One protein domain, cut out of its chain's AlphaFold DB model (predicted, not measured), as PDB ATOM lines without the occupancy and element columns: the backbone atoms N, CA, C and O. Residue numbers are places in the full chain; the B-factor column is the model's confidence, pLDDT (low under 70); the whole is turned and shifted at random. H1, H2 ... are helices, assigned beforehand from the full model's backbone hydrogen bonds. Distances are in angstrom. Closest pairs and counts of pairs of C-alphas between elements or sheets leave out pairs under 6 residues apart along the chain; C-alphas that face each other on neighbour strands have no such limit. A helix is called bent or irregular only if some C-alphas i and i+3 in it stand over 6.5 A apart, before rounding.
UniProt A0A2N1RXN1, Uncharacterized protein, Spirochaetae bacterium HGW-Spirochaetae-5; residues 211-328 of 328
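This is residues 211 to 328 of the 328 residues of an uncharacterized protein of Spirochaetae bacterium HGW-Spirochaetae-5 (UniProt A0A2N1RXN1). Four long helices, H5 to H8, stand side by side in an up-and-down bundle, each running against the one before it, with H5 and H6 between H7 and H8 and the short helices. The short helices H2, H3 and H4 cover H5 and H6 on the side away from H7 and H8, and the still shorter H1 lies farther out, beside H4. The printed part has 118 residues with eight named helices, H1 to H8 in that order, and no named strand; its class is all helix. It is compact, with a radius of gyration of the C-alphas of 13.2 A and spans of 41 by 29 by 20 A.

H1, residues 211 to 215, only just touches H4, residues 240 to 247, with 3 pairs of C-alphas within 8 A; the closest, those of Ile 214 and Tyr 244, are 7.1 A apart. H2, residues 221 to 226, touches H5, residues 250 to 265, with residues 259 to 265 of H5 alone; the closest C-alphas, of Phe 224 and Val 264, are 5.1 A apart. H3, residues 229 to 235, touches H6, residues 270 to 282, at a steep tilt of 44 degrees, the same way; the C-alphas of Gly 229 and Ala 272 are closest, 3.6 A apart. H4 and H5 form a hairpin, touching with residues 253 to 257 of H5 alone, closest at the C-alphas of Leu 245 and Gln 253, 5.9 A. H5 and H6 form another, at a shallow tilt of 12 degrees, opposite ways; the closest C-alphas, of Val 264 and Arg 273, are 5.8 A apart. H7, residues 291 to 310, touches H5 at a shallow tilt of 10 degrees, the same way, with the C-alphas of Leu 258 and Ile 304 closest, 6.3 A apart. H8, residues 314 to 327, forms a hairpin with H7 at a shallow tilt of 6 degrees, closest at the C-alphas of Val 301 and Ala 324, 5.1 A. H8 also touches H6, closest at the C-alphas of Arg 274 and Ala 316, 4.6 A. H4 is apart from H7 and H8. In H1 to H6 and H8 every O i to N i+4 pair is within hydrogen-bond range; in H7, 14 of 16 are.

H1 begins at C-alpha 211, (38.709, 32.442, -23.492). From first to last C-alpha H5 measures 22.8 A, H6 18.3 A, H7 30.1 A and H8 20.3 A. H7 begins at C-alpha 291, (62.990, 10.800, -16.831); it is neither bent nor irregular, but only just: C-alphas 295 and 298 are 6.2 A apart. H8 ends at C-alpha 327, (51.753, 12.020, -25.818).

The C-alphas farthest apart, of Glu 230 and Phe 291, are 41.0 A apart. The printed part has no cut and ends at Asn 328, the chain's last residue. The link H6 to H7, 8 residues, is short; the other links are tight. The mean pLDDT of the printed part is 92.3, and residues 216 to 220 are under 70.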
ATOM      1  N   LYS A 211      37.596  31.621 -23.974       92.88
ATOM      2  CA  LYS A 211      38.709  32.442 -23.492       92.88
ATOM      3  C   LYS A 211      38.802  32.495 -21.968       92.88
ATOM      4  O   LYS A 211      39.872  32.267 -21.411       92.88
ATOM      5  N   ASP A 212      37.683  32.714 -21.281       85.31
ATOM      6  CA  ASP A 212      37.641  32.728 -19.815       85.31
ATOM      7  C   ASP A 212      37.912  31.332 -19.250       85.31
ATOM      8  O   ASP A 212      38.633  31.186 -18.263       85.31
ATOM      9  N   SER A 213      37.373  30.295 -19.899       86.69
ATOM     10  CA  SER A 213      37.553  28.912 -19.465       86.69
ATOM     11  C   SER A 213      39.011  28.461 -19.549       86.69
ATOM     12  O   SER A 213      39.456  27.738 -18.666       86.69
ATOM     13  N   ILE A 214      39.779  28.926 -20.538       89.69
ATOM     14  CA  ILE A 214      41.201  28.589 -20.694       89.69
ATOM     15  C   ILE A 214      42.134  29.621 -20.045       89.69
ATOM     16  O   ILE A 214      43.303  29.331 -19.840       89.69
ATOM     17  N   SER A 215      41.646  30.800 -19.646       76.19
ATOM     18  CA  SER A 215      42.475  31.846 -19.014       76.19
ATOM     19  C   SER A 215      43.145  31.408 -17.702       76.19
ATOM     20  O   SER A 215      44.184  31.940 -17.304       76.19
ATOM     21  N   TYR A 216      42.579  30.408 -17.027       68.56
ATOM     22  CA  TYR A 216      43.160  29.814 -15.832       68.56
ATOM     23  C   TYR A 216      44.139  28.702 -16.216       68.56
ATOM     24  O   TYR A 216      43.874  27.910 -17.120       68.56
ATOM     25  N   LYS A 217      45.250  28.535 -15.476       53.56
ATOM     26  CA  LYS A 217      46.197  27.431 -15.770       53.56
ATOM     27  C   LYS A 217      45.613  26.018 -15.564       53.56
ATOM     28  O   LYS A 217      46.348  25.046 -15.660       53.56
ATOM     29  N   THR A 218      44.354  25.901 -15.150       56.75
ATOM     30  CA  THR A 218      43.568  24.671 -15.249       56.75
ATOM     31  C   THR A 218      42.276  25.067 -15.957       56.75
ATOM     32  O   THR A 218      41.567  25.912 -15.404       56.75
ATOM     33  N   PRO A 219      41.966  24.519 -17.142       62.16
ATOM     34  CA  PRO A 219      40.779  24.929 -17.868       62.16
ATOM     35  C   PRO A 219      39.521  24.700 -17.028       62.16
ATOM     36  O   PRO A 219      39.360  23.648 -16.404       62.16
ATOM     37  N   GLY A 220      38.621  25.679 -17.015       69.06
ATOM     38  CA  GLY A 220      37.303  25.545 -16.415       69.06
ATOM     39  C   GLY A 220      36.531  24.430 -17.114       69.06
ATOM     40  O   GLY A 220      36.083  24.595 -18.247       69.06
ATOM     41  N   THR A 221      36.350  23.295 -16.436       78.69
ATOM     42  CA  THR A 221      35.744  22.085 -17.022       78.69
ATOM     43  C   THR A 221      34.294  22.299 -17.451       78.69
ATOM     44  O   THR A 221      33.825  21.652 -18.381       78.69
ATOM     45  N   GLN A 222      33.591  23.242 -16.820       80.88
ATOM     46  CA  GLN A 222      32.171  23.479 -17.067       80.88
ATOM     47  C   GLN A 222      31.874  23.946 -18.498       80.88
ATOM     48  O   GLN A 222      30.864  23.537 -19.063       80.88
ATOM     49  N   TYR A 223      32.751  24.763 -19.095       92.19
ATOM     50  CA  TYR A 223      32.594  25.185 -20.489       92.19
ATOM     51  C   TYR A 223      32.577  23.965 -21.415       92.19
ATOM     52  O   TYR A 223      31.624  23.756 -22.160       92.19
ATOM     53  N   PHE A 224      33.582  23.101 -21.288       93.94
ATOM     54  CA  PHE A 224      33.735  21.912 -22.124       93.94
ATOM     55  C   PHE A 224      32.642  20.864 -21.892       93.94
ATOM     56  O   PHE A 224      32.319  20.114 -22.804       93.94
ATOM     57  N   GLN A 225      32.029  20.848 -20.705       91.94
ATOM     58  CA  GLN A 225      30.904  19.972 -20.364       91.94
ATOM     59  C   GLN A 225      29.553  20.444 -20.927       91.94
ATOM     60  O   GLN A 225      28.627  19.640 -21.018       91.94
ATOM     61  N   MET A 226      29.397  21.738 -21.236       91.56
ATOM     62  CA  MET A 226      28.076  22.340 -21.482       91.56
ATOM     63  C   MET A 226      27.955  23.141 -22.778       91.56
ATOM     64  O   MET A 226      26.830  23.388 -23.206       91.56
ATOM     65  N   ALA A 227      29.057  23.599 -23.376       92.00
ATOM     66  CA  ALA A 227      29.001  24.345 -24.627       92.00
ATOM     67  C   ALA A 227      28.510  23.440 -25.763       92.00
ATOM     68  O   ALA A 227      28.944  22.291 -25.880       92.00
ATOM     69  N   ASP A 228      27.611  23.971 -26.587       94.88
ATOM     70  CA  ASP A 228      27.195  23.323 -27.825       94.88
ATOM     71  C   ASP A 228      28.286  23.422 -28.904       94.88
ATOM     72  O   ASP A 228      29.268  24.172 -28.789       94.88
ATOM     73  N   GLY A 229      28.129  22.616 -29.955       93.81
ATOM     74  CA  GLY A 229      29.122  22.523 -31.019       93.81
ATOM     75  C   GLY A 229      29.304  23.811 -31.819       93.81
ATOM     76  O   GLY A 229      30.425  24.104 -32.232       93.81
ATOM     77  N   GLU A 230      28.242  24.586 -32.036       95.25
ATOM     78  CA  GLU A 230      28.302  25.832 -32.808       95.25
ATOM     79  C   GLU A 230      29.057  26.916 -32.036       95.25
ATOM     80  O   GLU A 230      29.988  27.529 -32.563       95.25
ATOM     81  N   LYS A 231      28.729  27.084 -30.755       94.88
ATOM     82  CA  LYS A 231      29.404  28.011 -29.854       94.88
ATOM     83  C   LYS A 231      30.898  27.724 -29.767       94.88
ATOM     84  O   LYS A 231      31.697  28.642 -29.948       94.88
ATOM     85  N   PHE A 232      31.285  26.466 -29.541       96.19
ATOM     86  CA  PHE A 232      32.704  26.112 -29.482       96.19
ATOM     87  C   PHE A 232      33.422  26.373 -30.807       96.19
ATOM     88  O   PHE A 232      34.516  26.930 -30.798       96.19
ATOM     89  N   LYS A 233      32.820  26.013 -31.951       96.88
ATOM     90  CA  LYS A 233      33.408  26.277 -33.276       96.88
ATOM     91  C   LYS A 233      33.640  27.774 -33.502       96.88
ATOM     92  O   LYS A 233      34.706  28.143 -33.983       96.88
ATOM     93  N   ASN A 234      32.678  28.615 -33.126       96.69
ATOM     94  CA  ASN A 234      32.775  30.065 -33.286       96.69
ATOM     95  C   ASN A 234      33.848  30.674 -32.374       96.69
ATOM     96  O   ASN A 234      34.667  31.468 -32.828       96.69
ATOM     97  N   GLU A 235      33.876  30.289 -31.098       96.38
ATOM     98  CA  GLU A 235      34.849  30.822 -30.136       96.38
ATOM     99  C   GLU A 235      36.263  30.266 -30.363       96.38
ATOM    100  O   GLU A 235      37.244  30.968 -30.141       96.38
ATOM    101  N   ASN A 236      36.389  29.036 -30.869       97.31
ATOM    102  CA  ASN A 236      37.670  28.426 -31.225       97.31
ATOM    103  C   ASN A 236      38.056  28.627 -32.702       97.31
ATOM    104  O   ASN A 236      38.956  27.942 -33.189       97.31
ATOM    105  N   ALA A 237      37.404  29.536 -33.438       96.88
ATOM    106  CA  ALA A 237      37.629  29.710 -34.880       96.88
ATOM    107  C   ALA A 237      39.090  30.057 -35.228       96.88
ATOM    108  O   ALA A 237      39.588  29.665 -36.280       96.88
ATOM    109  N   ASN A 238      39.787  30.738 -34.314       96.62
ATOM    110  CA  ASN A 238      41.192  31.127 -34.462       96.62
ATOM    111  C   ASN A 238      42.171  30.152 -33.781       96.62
ATOM    112  O   ASN A 238      43.336  30.492 -33.588       96.62
ATOM    113  N   GLY A 239      41.708  28.968 -33.371       97.31
ATOM    114  CA  GLY A 239      42.537  27.979 -32.683       97.31
ATOM    115  C   GLY A 239      42.993  28.413 -31.284       97.31
ATOM    116  O   GLY A 239      44.116  28.110 -30.885       97.31
ATOM    117  N   GLU A 240      42.150  29.141 -30.540       96.75
ATOM    118  CA  GLU A 240      42.489  29.651 -29.201       96.75
ATOM    119  C   GLU A 240      42.881  28.528 -28.226       96.75
ATOM    120  O   GLU A 240      43.839  28.670 -27.465       96.75
ATOM    121  N   LEU A 241      42.177  27.392 -28.271       96.69
ATOM    122  CA  LEU A 241      42.472  26.231 -27.434       96.69
ATOM    123  C   LEU A 241      43.838  25.622 -27.772       96.69
ATOM    124  O   LEU A 241      44.599  25.285 -26.866       96.69
ATOM    125  N   GLN A 242      44.158  25.496 -29.060       97.81
ATOM    126  CA  GLN A 242      45.445  24.990 -29.529       97.81
ATOM    127  C   GLN A 242      46.574  25.923 -29.085       97.81
ATOM    128  O   GLN A 242      47.550  25.460 -28.502       97.81
ATOM    129  N   ALA A 243      46.416  27.235 -29.287       96.69
ATOM    130  CA  ALA A 243      47.390  28.233 -28.853       96.69
ATOM    131  C   ALA A 243      47.646  28.160 -27.338       96.69
ATOM    132  O   ALA A 243      48.798  28.132 -26.907       96.69
ATOM    133  N   TYR A 244      46.581  28.042 -26.539       95.25
ATOM    134  CA  TYR A 244      46.679  27.856 -25.092       95.25
ATOM    135  C   TYR A 244      47.454  26.591 -24.709       95.25
ATOM    136  O   TYR A 244      48.366  26.653 -23.886       95.25
ATOM    137  N   LEU A 245      47.120  25.445 -25.308       95.75
ATOM    138  CA  LEU A 245      47.807  24.187 -25.020       95.75
ATOM    139  C   LEU A 245      49.278  24.240 -25.450       95.75
ATOM    140  O   LEU A 245      50.136  23.717 -24.741       95.75
ATOM    141  N   ASN A 246      49.592  24.878 -26.575       96.69
ATOM    142  CA  ASN A 246      50.953  24.961 -27.106       96.69
ATOM    143  C   ASN A 246      51.876  25.852 -26.249       96.69
ATOM    144  O   ASN A 246      53.084  25.603 -26.187       96.69
ATOM    145  N   ASP A 247      51.333  26.846 -25.542       95.81
ATOM    146  CA  ASP A 247      52.108  27.733 -24.657       95.81
ATOM    147  C   ASP A 247      52.533  27.050 -23.337       95.81
ATOM    148  O   ASP A 247      53.514  27.425 -22.696       95.81
ATOM    149  N   MET A 248      51.859  25.966 -22.942       91.75
ATOM    150  CA  MET A 248      52.123  25.278 -21.673       91.75
ATOM    151  C   MET A 248      53.458  24.525 -21.640       91.75
ATOM    152  O   MET A 248      53.931  23.991 -22.643       91.75
ATOM    153  N   LYS A 249      54.066  24.404 -20.453       92.44
ATOM    154  CA  LYS A 249      55.194  23.477 -20.227       92.44
ATOM    155  C   LYS A 249      54.729  22.028 -20.394       92.44
ATOM    156  O   LYS A 249      53.577  21.740 -20.105       92.44
ATOM    157  N   THR A 250      55.617  21.114 -20.789       91.25
ATOM    158  CA  THR A 250      55.286  19.714 -21.125       91.25
ATOM    159  C   THR A 250      54.377  19.020 -20.103       91.25
ATOM    160  O   THR A 250      53.292  18.563 -20.454       91.25
ATOM    161  N   SER A 251      54.764  18.986 -18.825       84.62
ATOM    162  CA  SER A 251      53.958  18.336 -17.780       84.62
ATOM    163  C   SER A 251      52.597  19.007 -17.564       84.62
ATOM    164  O   SER A 251      51.588  18.325 -17.381       84.62
ATOM    165  N   ASP A 252      52.561  20.342 -17.608       87.25
ATOM    166  CA  ASP A 252      51.337  21.131 -17.434       87.25
ATOM    167  C   ASP A 252      50.395  20.939 -18.630       87.25
ATOM    168  O   ASP A 252      49.182  20.824 -18.452       87.25
ATOM    169  N   GLN A 253      50.960  20.833 -19.836       94.25
ATOM    170  CA  GLN A 253      50.240  20.578 -21.077       94.25
ATOM    171  C   GLN A 253      49.535  19.221 -21.021       94.25
ATOM    172  O   GLN A 253      48.337  19.144 -21.284       94.25
ATOM    173  N   TRP A 254      50.233  18.153 -20.626       93.50
ATOM    174  CA  TRP A 254      49.624  16.823 -20.518       93.50
ATOM    175  C   TRP A 254      48.511  16.779 -19.469       93.50
ATOM    176  O   TRP A 254      47.453  16.190 -19.705       93.50
ATOM    177  N   ALA A 255      48.709  17.453 -18.332       88.94
ATOM    178  CA  ALA A 255      47.680  17.586 -17.308       88.94
ATOM    179  C   ALA A 255      46.453  18.360 -17.816       88.94
ATOM    180  O   ALA A 255      45.317  17.946 -17.571       88.94
ATOM    181  N   ALA A 256      46.660  19.455 -18.551       90.62
ATOM    182  CA  ALA A 256      45.579  20.221 -19.161       90.62
ATOM    183  C   ALA A 256      44.815  19.394 -20.204       90.62
ATOM    184  O   ALA A 256      43.588  19.336 -20.132       90.62
ATOM    185  N   ILE A 257      45.518  18.688 -21.098       95.38
ATOM    186  CA  ILE A 257      44.920  17.787 -22.096       95.38
ATOM    187  C   ILE A 257      44.050  16.729 -21.414       95.38
ATOM    188  O   ILE A 257      42.883  16.576 -21.769       95.38
ATOM    189  N   LEU A 258      44.572  16.033 -20.402       94.00
ATOM    190  CA  LEU A 258      43.817  15.010 -19.680       94.00
ATOM    191  C   LEU A 258      42.546  15.579 -19.031       94.00
ATOM    192  O   LEU A 258      41.484  14.955 -19.090       94.00
ATOM    193  N   ASN A 259      42.644  16.755 -18.408       88.31
ATOM    194  CA  ASN A 259      41.503  17.408 -17.771       88.31
ATOM    195  C   ASN A 259      40.440  17.823 -18.794       88.31
ATOM    196  O   ASN A 259      39.252  17.612 -18.548       88.31
ATOM    197  N   LEU A 260      40.854  18.353 -19.947       94.75
ATOM    198  CA  LEU A 260      39.950  18.676 -21.049       94.75
ATOM    199  C   LEU A 260      39.279  17.420 -21.594       94.75
ATOM    200  O   LEU A 260      38.060  17.392 -21.703       94.75
ATOM    201  N   VAL A 261      40.043  16.359 -21.863       96.50
ATOM    202  CA  VAL A 261      39.499  15.094 -22.374       96.50
ATOM    203  C   VAL A 261      38.437  14.529 -21.425       96.50
ATOM    204  O   VAL A 261      37.355  14.140 -21.863       96.50
ATOM    205  N   LYS A 262      38.697  14.548 -20.111       92.94
ATOM    206  CA  LYS A 262      37.717  14.131 -19.097       92.94
ATOM    207  C   LYS A 262      36.489  15.041 -19.052       92.94
ATOM    208  O   LYS A 262      35.387  14.533 -18.915       92.94
ATOM    209  N   ALA A 263      36.660  16.355 -19.178       89.81
ATOM    210  CA  ALA A 263      35.543  17.297 -19.163       89.81
ATOM    211  C   ALA A 263      34.648  17.162 -20.407       89.81
ATOM    212  O   ALA A 263      33.427  17.122 -20.284       89.81
ATOM    213  N   VAL A 264      35.245  17.046 -21.598       96.12
ATOM    214  CA  VAL A 264      34.519  16.901 -22.870       96.12
ATOM    215  C   VAL A 264      33.701  15.609 -22.893       96.12
ATOM    216  O   VAL A 264      32.594  15.602 -23.426       96.12
ATOM    217  N   LYS A 265      34.189  14.528 -22.269       95.75
ATOM    218  CA  LYS A 265      33.469  13.246 -22.154       95.75
ATOM    219  C   LYS A 265      32.049  13.405 -21.606       95.75
ATOM    220  O   LYS A 265      31.143  12.711 -22.065       95.75
ATOM    221  N   ASP A 266      31.853  14.306 -20.648       92.19
ATOM    222  CA  ASP A 266      30.561  14.498 -19.987       92.19
ATOM    223  C   ASP A 266      29.609  15.415 -20.784       92.19
ATOM    224  O   ASP A 266      28.450  15.593 -20.396       92.19
ATOM    225  N   ASN A 267      30.062  15.986 -21.908       94.62
ATOM    226  CA  ASN A 267      29.235  16.833 -22.758       94.62
ATOM    227  C   ASN A 267      28.220  16.000 -23.551       94.62
ATOM    228  O   ASN A 267      28.564  15.058 -24.269       94.62
ATOM    229  N   LYS A 268      26.942  16.358 -23.435       94.69
ATOM    230  CA  LYS A 268      25.834  15.627 -24.064       94.69
ATOM    231  C   LYS A 268      25.717  15.889 -25.566       94.69
ATOM    232  O   LYS A 268      25.179  15.038 -26.273       94.69
ATOM    233  N   ASP A 269      26.233  17.013 -26.056       95.50
ATOM    234  CA  ASP A 269      26.244  17.357 -27.476       95.50
ATOM    235  C   ASP A 269      27.392  16.622 -28.193       95.50
ATOM    236  O   ASP A 269      28.575  16.824 -27.920       95.50
ATOM    237  N   VAL A 270      27.034  15.730 -29.122       97.00
ATOM    238  CA  VAL A 270      27.991  14.929 -29.903       97.00
ATOM    239  C   VAL A 270      28.855  15.808 -30.814       97.00
ATOM    240  O   VAL A 270      30.053  15.556 -30.944       97.00
ATOM    241  N   GLU A 271      28.279  16.845 -31.423       96.75
ATOM    242  CA  GLU A 271      29.009  17.764 -32.301       96.75
ATOM    243  C   GLU A 271      29.982  18.636 -31.506       96.75
ATOM    244  O   GLU A 271      31.106  18.881 -31.962       96.75
ATOM    245  N   ALA A 272      29.598  19.036 -30.289       96.56
ATOM    246  CA  ALA A 272      30.506  19.683 -29.347       96.56
ATOM    247  C   ALA A 272      31.698  18.781 -29.020       96.56
ATOM    248  O   ALA A 272      32.843  19.191 -29.224       96.56
ATOM    249  N   ARG A 273      31.446  17.525 -28.616       97.69
ATOM    250  CA  ARG A 273      32.520  16.564 -28.310       97.69
ATOM    251  C   ARG A 273      33.476  16.376 -29.481       97.69
ATOM    252  O   ARG A 273      34.684  16.515 -29.303       97.69
ATOM    253  N   ARG A 274      32.956  16.120 -30.686       98.25
ATOM    254  CA  ARG A 274      33.773  15.975 -31.905       98.25
ATOM    255  C   ARG A 274      34.664  17.189 -32.140       98.25
ATOM    256  O   ARG A 274      35.852  17.027 -32.389       98.25
ATOM    257  N   SER A 275      34.097  18.389 -32.044       97.75
ATOM    258  CA  SER A 275      34.816  19.637 -32.318       97.75
ATOM    259  C   SER A 275      35.897  19.910 -31.273       97.75
ATOM    260  O   SER A 275      37.023  20.254 -31.630       97.75
ATOM    261  N   MET A 276      35.585  19.703 -29.992       98.06
ATOM    262  CA  MET A 276      36.525  19.903 -28.888       98.06
ATOM    263  C   MET A 276      37.667  18.888 -28.931       98.06
ATOM    264  O   MET A 276      38.827  19.280 -28.850       98.06
ATOM    265  N   TYR A 277      37.373  17.597 -29.125       98.44
ATOM    266  CA  TYR A 277      38.425  16.589 -29.265       98.44
ATOM    267  C   TYR A 277      39.279  16.809 -30.509       98.44
ATOM    268  O   TYR A 277      40.493  16.644 -30.428       98.44
ATOM    269  N   LYS A 278      38.680  17.238 -31.629       98.19
ATOM    270  CA  LYS A 278      39.435  17.623 -32.824       98.19
ATOM    271  C   LYS A 278      40.447  18.719 -32.493       98.19
ATOM    272  O   LYS A 278      41.634  18.520 -32.729       98.19
ATOM    273  N   ALA A 279      40.004  19.809 -31.866       98.06
ATOM    274  CA  ALA A 279      40.880  20.913 -31.485       98.06
ATOM    275  C   ALA A 279      42.000  20.470 -30.524       98.06
ATOM    276  O   ALA A 279      43.154  20.841 -30.719       98.06
ATOM    277  N   ILE A 280      41.694  19.623 -29.533       97.94
ATOM    278  CA  ILE A 280      42.709  19.042 -28.636       97.94
ATOM    279  C   ILE A 280      43.725  18.210 -29.434       97.94
ATOM    280  O   ILE A 280      44.930  18.352 -29.233       97.94
ATOM    281  N   SER A 281      43.256  17.380 -30.369       97.94
ATOM    282  CA  SER A 281      44.117  16.521 -31.188       97.94
ATOM    283  C   SER A 281      44.984  17.298 -32.179       97.94
ATOM    284  O   SER A 281      45.993  16.772 -32.637       97.94
ATOM    285  N   GLU A 282      44.628  18.540 -32.504       98.19
ATOM    286  CA  GLU A 282      45.391  19.426 -33.387       98.19
ATOM    287  C   GLU A 282      46.502  20.187 -32.650       98.19
ATOM    288  O   GLU A 282      47.399  20.709 -33.307       98.19
ATOM    289  N   ALA A 283      46.506  20.207 -31.312       97.81
ATOM    290  CA  ALA A 283      47.580  20.827 -30.540       97.81
ATOM    291  C   ALA A 283      48.944  20.146 -30.789       97.81
ATOM    292  O   ALA A 283      49.042  18.939 -31.065       97.81
ATOM    293  N   GLU A 284      50.015  20.931 -30.674       97.75
ATOM    294  CA  GLU A 284      51.400  20.464 -30.731       97.75
ATOM    295  C   GLU A 284      51.808  19.964 -29.345       97.75
ATOM    296  O   GLU A 284      52.164  20.731 -28.444       97.75
ATOM    297  N   VAL A 285      51.715  18.649 -29.149       96.69
ATOM    298  CA  VAL A 285      52.065  18.018 -27.877       96.69
ATOM    299  C   VAL A 285      53.581  17.944 -27.745       96.69
ATOM    300  O   VAL A 285      54.270  17.354 -28.577       96.69
ATOM    301  N   LYS A 286      54.108  18.540 -26.677       96.44
ATOM    302  CA  LYS A 286      55.533  18.536 -26.361       96.44
ATOM    303  C   LYS A 286      55.942  17.151 -25.870       96.44
ATOM    304  O   LYS A 286      55.271  16.550 -25.027       96.44
ATOM    305  N   ALA A 287      57.068  16.665 -26.379       93.88
ATOM    306  CA  ALA A 287      57.668  15.422 -25.917       93.88
ATOM    307  C   ALA A 287      58.232  15.578 -24.496       93.88
ATOM    308  O   ALA A 287      58.672  16.661 -24.096       93.88
ATOM    309  N   GLY A 288      58.247  14.473 -23.747       90.06
ATOM    310  CA  GLY A 288      58.929  14.392 -22.459       90.06
ATOM    311  C   GLY A 288      60.425  14.647 -22.629       90.06
ATOM    312  O   GLY A 288      61.086  14.005 -23.442       90.06
ATOM    313  N   SER A 289      60.957  15.588 -21.861       90.19
ATOM    314  CA  SER A 289      62.357  16.023 -21.915       90.19
ATOM    315  C   SER A 289      63.251  15.309 -20.899       90.19
ATOM    316  O   SER A 289      64.473  15.312 -21.028       90.19
ATOM    317  N   ASN A 290      62.655  14.703 -19.868       90.38
ATOM    318  CA  ASN A 290      63.378  14.098 -18.753       90.38
ATOM    319  C   ASN A 290      62.726  12.796 -18.261       90.38
ATOM    320  O   ASN A 290      61.619  12.430 -18.655       90.38
ATOM    321  N   PHE A 291      63.432  12.084 -17.378       82.19
ATOM    322  CA  PHE A 291      62.990  10.800 -16.831       82.19
ATOM    323  C   PHE A 291      61.636  10.879 -16.108       82.19
ATOM    324  O   PHE A 291      60.797  10.004 -16.302       82.19
ATOM    325  N   ALA A 292      61.402  11.919 -15.299       74.12
ATOM    326  CA  ALA A 292      60.158  12.059 -14.541       74.12
ATOM    327  C   ALA A 292      58.956  12.282 -15.469       74.12
ATOM    328  O   ALA A 292      57.915  11.651 -15.292       74.12
ATOM    329  N   GLU A 293      59.115  13.119 -16.494       83.75
ATOM    330  CA  GLU A 293      58.112  13.302 -17.544       83.75
ATOM    331  C   GLU A 293      57.854  11.982 -18.283       83.75
ATOM    332  O   GLU A 293      56.713  11.539 -18.368       83.75
ATOM    333  N   ASN A 294      58.896  11.270 -18.714       83.38
ATOM    334  CA  ASN A 294      58.730   9.980 -19.392       83.38
ATOM    335  C   ASN A 294      58.047   8.911 -18.521       83.38
ATOM    336  O   ASN A 294      57.305   8.081 -19.041       83.38
ATOM    337  N   LEU A 295      58.231   8.950 -17.199       79.25
ATOM    338  CA  LEU A 295      57.519   8.071 -16.269       79.25
ATOM    339  C   LEU A 295      56.029   8.442 -16.144       79.25
ATOM    340  O   LEU A 295      55.171   7.562 -16.071       79.25
ATOM    341  N   LEU A 296      55.706   9.738 -16.111       84.06
ATOM    342  CA  LEU A 296      54.325  10.224 -16.007       84.06
ATOM    343  C   LEU A 296      53.532  10.026 -17.303       84.06
ATOM    344  O   LEU A 296      52.337   9.735 -17.249       84.06
ATOM    345  N   LYS A 297      54.204  10.141 -18.450       90.81
ATOM    346  CA  LYS A 297      53.664   9.967 -19.802       90.81
ATOM    347  C   LYS A 297      52.784   8.723 -19.933       90.81
ATOM    348  O   LYS A 297      51.634   8.833 -20.351       90.81
ATOM    349  N   GLY A 298      53.268   7.564 -19.473       88.06
ATOM    350  CA  GLY A 298      52.514   6.306 -19.526       88.06
ATOM    351  C   GLY A 298      51.171   6.368 -18.789       88.06
ATOM    352  O   GLY A 298      50.156   5.923 -19.320       88.06
ATOM    353  N   LYS A 299      51.131   7.008 -17.611       89.31
ATOM    354  CA  LYS A 299      49.888   7.181 -16.837       89.31
ATOM    355  C   LYS A 299      48.901   8.124 -17.524       89.31
ATOM    356  O   LYS A 299      47.696   7.898 -17.453       89.31
ATOM    357  N   PHE A 300      49.385   9.181 -18.177       91.31
ATOM    358  CA  PHE A 300      48.519  10.085 -18.939       91.31
ATOM    359  C   PHE A 300      47.895   9.376 -20.142       91.31
ATOM    360  O   PHE A 300      46.680   9.445 -20.322       91.31
ATOM    361  N   VAL A 301      48.709   8.649 -20.915       95.50
ATOM    362  CA  VAL A 301      48.257   7.866 -22.075       95.50
ATOM    363  C   VAL A 301      47.210   6.832 -21.664       95.50
ATOM    364  O   VAL A 301      46.160   6.743 -22.299       95.50
ATOM    365  N   GLU A 302      47.447   6.093 -20.578       92.94
ATOM    366  CA  GLU A 302      46.489   5.119 -20.038       92.94
ATOM    367  C   GLU A 302      45.131   5.770 -19.730       92.94
ATOM    368  O   GLU A 302      44.097   5.325 -20.230       92.94
ATOM    369  N   GLN A 303      45.124   6.885 -18.992       92.56
ATOM    370  CA  GLN A 303      43.880   7.558 -18.613       92.56
ATOM    371  C   GLN A 303      43.142   8.201 -19.795       92.56
ATOM    372  O   GLN A 303      41.912   8.278 -19.779       92.56
ATOM    373  N   ILE A 304      43.856   8.677 -20.817       96.19
ATOM    374  CA  ILE A 304      43.230   9.185 -22.048       96.19
ATOM    375  C   ILE A 304      42.612   8.022 -22.835       96.19
ATOM    376  O   ILE A 304      41.468   8.120 -23.288       96.19
ATOM    377  N   ASN A 305      43.311   6.887 -22.924       97.12
ATOM    378  CA  ASN A 305      42.792   5.678 -23.558       97.12
ATOM    379  C   ASN A 305      41.555   5.121 -22.838       97.12
ATOM    380  O   ASN A 305      40.640   4.621 -23.494       97.12
ATOM    381  N   ASP A 306      41.457   5.252 -21.515       94.44
ATOM    382  CA  ASP A 306      40.238   4.914 -20.770       94.44
ATOM    383  C   ASP A 306      39.032   5.737 -21.228       94.44
ATOM    384  O   ASP A 306      37.935   5.199 -21.416       94.44
ATOM    385  N   VAL A 307      39.234   7.037 -21.463       96.06
ATOM    386  CA  VAL A 307      38.186   7.903 -22.008       96.06
ATOM    387  C   VAL A 307      37.824   7.465 -23.429       96.06
ATOM    388  O   VAL A 307      36.637   7.259 -23.694       96.06
ATOM    389  N   ALA A 308      38.812   7.198 -24.293       97.69
ATOM    390  CA  ALA A 308      38.595   6.709 -25.659       97.69
ATOM    391  C   ALA A 308      37.811   5.385 -25.708       97.69
ATOM    392  O   ALA A 308      36.941   5.200 -26.561       97.69
ATOM    393  N   ARG A 309      38.078   4.452 -24.784       97.56
ATOM    394  CA  ARG A 309      37.333   3.184 -24.676       97.56
ATOM    395  C   ARG A 309      35.864   3.397 -24.315       97.56
ATOM    396  O   ARG A 309      35.028   2.598 -24.733       97.56
ATOM    397  N   SER A 310      35.558   4.456 -23.567       95.81
ATOM    398  CA  SER A 310      34.193   4.793 -23.142       95.81
ATOM    399  C   SER A 310      33.413   5.688 -24.115       95.81
ATOM    400  O   SER A 310      32.192   5.782 -23.986       95.81
ATOM    401  N   GLU A 311      34.079   6.335 -25.076       97.62
ATOM    402  CA  GLU A 311      33.423   7.167 -26.091       97.62
ATOM    403  C   GLU A 311      32.720   6.290 -27.138       97.62
ATOM    404  O   GLU A 311      33.297   5.346 -27.685       97.62
ATOM    405  N   LYS A 312      31.448   6.606 -27.404       97.56
ATOM    406  CA  LYS A 312      30.591   5.842 -28.321       97.56
ATOM    407  C   LYS A 312      30.669   6.368 -29.749       97.56
ATOM    408  O   LYS A 312      30.468   5.598 -30.684       97.56
ATOM    409  N   ASP A 313      30.932   7.661 -29.920       98.12
ATOM    410  CA  ASP A 313      31.095   8.258 -31.240       98.12
ATOM    411  C   ASP A 313      32.474   7.925 -31.824       98.12
ATOM    412  O   ASP A 313      33.510   8.270 -31.256       98.12
ATOM    413  N   SER A 314      32.499   7.256 -32.978       98.00
ATOM    414  CA  SER A 314      33.743   6.778 -33.598       98.00
ATOM    415  C   SER A 314      34.683   7.912 -34.011       98.00
ATOM    416  O   SER A 314      35.900   7.756 -33.926       98.00
ATOM    417  N   THR A 315      34.132   9.058 -34.419       98.00
ATOM    418  CA  THR A 315      34.917  10.223 -34.848       98.00
ATOM    419  C   THR A 315      35.592  10.887 -33.651       98.00
ATOM    420  O   THR A 315      36.810  11.055 -33.648       98.00
ATOM    421  N   ALA A 316      34.825  11.189 -32.598       98.06
ATOM    422  CA  ALA A 316      35.352  11.683 -31.328       98.06
ATOM    423  C   ALA A 316      36.426  10.744 -30.760       98.06
ATOM    424  O   ALA A 316      37.514  11.193 -30.402       98.06
ATOM    425  N   LYS A 317      36.160   9.432 -30.758       98.38
ATOM    426  CA  LYS A 317      37.118   8.410 -30.324       98.38
ATOM    427  C   LYS A 317      38.433   8.466 -31.101       98.38
ATOM    428  O   LYS A 317      39.488   8.400 -30.479       98.38
ATOM    429  N   GLY A 318      38.379   8.628 -32.426       98.38
ATOM    430  CA  GLY A 318      39.570   8.776 -33.268       98.38
ATOM    431  C   GLY A 318      40.463   9.939 -32.827       98.38
ATOM    432  O   GLY A 318      41.665   9.753 -32.653       98.38
ATOM    433  N   TYR A 319      39.879  11.108 -32.550       98.56
ATOM    434  CA  TYR A 319      40.635  12.271 -32.069       98.56
ATOM    435  C   TYR A 319      41.263  12.057 -30.682       98.56
ATOM    436  O   TYR A 319      42.392  12.493 -30.440       98.56
ATOM    437  N   ILE A 320      40.572  11.357 -29.771       97.88
ATOM    438  CA  ILE A 320      41.129  11.020 -28.451       97.88
ATOM    439  C   ILE A 320      42.341  10.088 -28.611       97.88
ATOM    440  O   ILE A 320      43.370  10.317 -27.977       97.88
ATOM    441  N   THR A 321      42.254   9.083 -29.488       98.00
ATOM    442  CA  THR A 321      43.371   8.169 -29.776       98.00
ATOM    443  C   THR A 321      44.578   8.912 -30.347       98.00
ATOM    444  O   THR A 321      45.677   8.753 -29.827       98.00
ATOM    445  N   VAL A 322      44.377   9.799 -31.330       98.19
ATOM    446  CA  VAL A 322      45.458  10.642 -31.889       98.19
ATOM    447  C   VAL A 322      46.123  11.487 -30.799       98.19
ATOM    448  O   VAL A 322      47.341  11.642 -30.770       98.19
ATOM    449  N   THR A 323      45.333  12.013 -29.861       97.62
ATOM    450  CA  THR A 323      45.859  12.776 -28.719       97.62
ATOM    451  C   THR A 323      46.740  11.905 -27.816       97.62
ATOM    452  O   THR A 323      47.814  12.340 -27.405       97.62
ATOM    453  N   ALA A 324      46.314  10.672 -27.522       97.06
ATOM    454  CA  ALA A 324      47.098   9.725 -26.732       97.06
ATOM    455  C   ALA A 324      48.410   9.336 -27.436       97.06
ATOM    456  O   ALA A 324      49.458   9.308 -26.796       97.06
ATOM    457  N   GLU A 325      48.366   9.094 -28.748       96.88
ATOM    458  CA  GLU A 325      49.538   8.768 -29.571       96.88
ATOM    459  C   GLU A 325      50.571   9.897 -29.590       96.88
ATOM    460  O   GLU A 325      51.760   9.624 -29.502       96.88
ATOM    461  N   LYS A 326      50.127  11.159 -29.642       96.19
ATOM    462  CA  LYS A 326      51.013  12.331 -29.580       96.19
ATOM    463  C   LYS A 326      51.713  12.508 -28.228       96.19
ATOM    464  O   LYS A 326      52.780  13.112 -28.174       96.19
ATOM    465  N   ILE A 327      51.101  12.042 -27.135       94.25
ATOM    466  CA  ILE A 327      51.753  12.020 -25.818       94.25
ATOM    467  C   ILE A 327      52.727  10.840 -25.736       94.25
ATOM    468  O   ILE A 327      53.763  10.988 -25.085       94.25
ATOM    469  N   ASN A 328      52.396   9.704 -26.372       89.81
ATOM    470  CA  ASN A 328      53.212   8.483 -26.430       89.81
ATOM    471  C   ASN A 328      54.532   8.647 -27.197       89.81
ATOM    472  O   ASN A 328      55.454   7.854 -26.913       89.81
TER     473      ASN A 328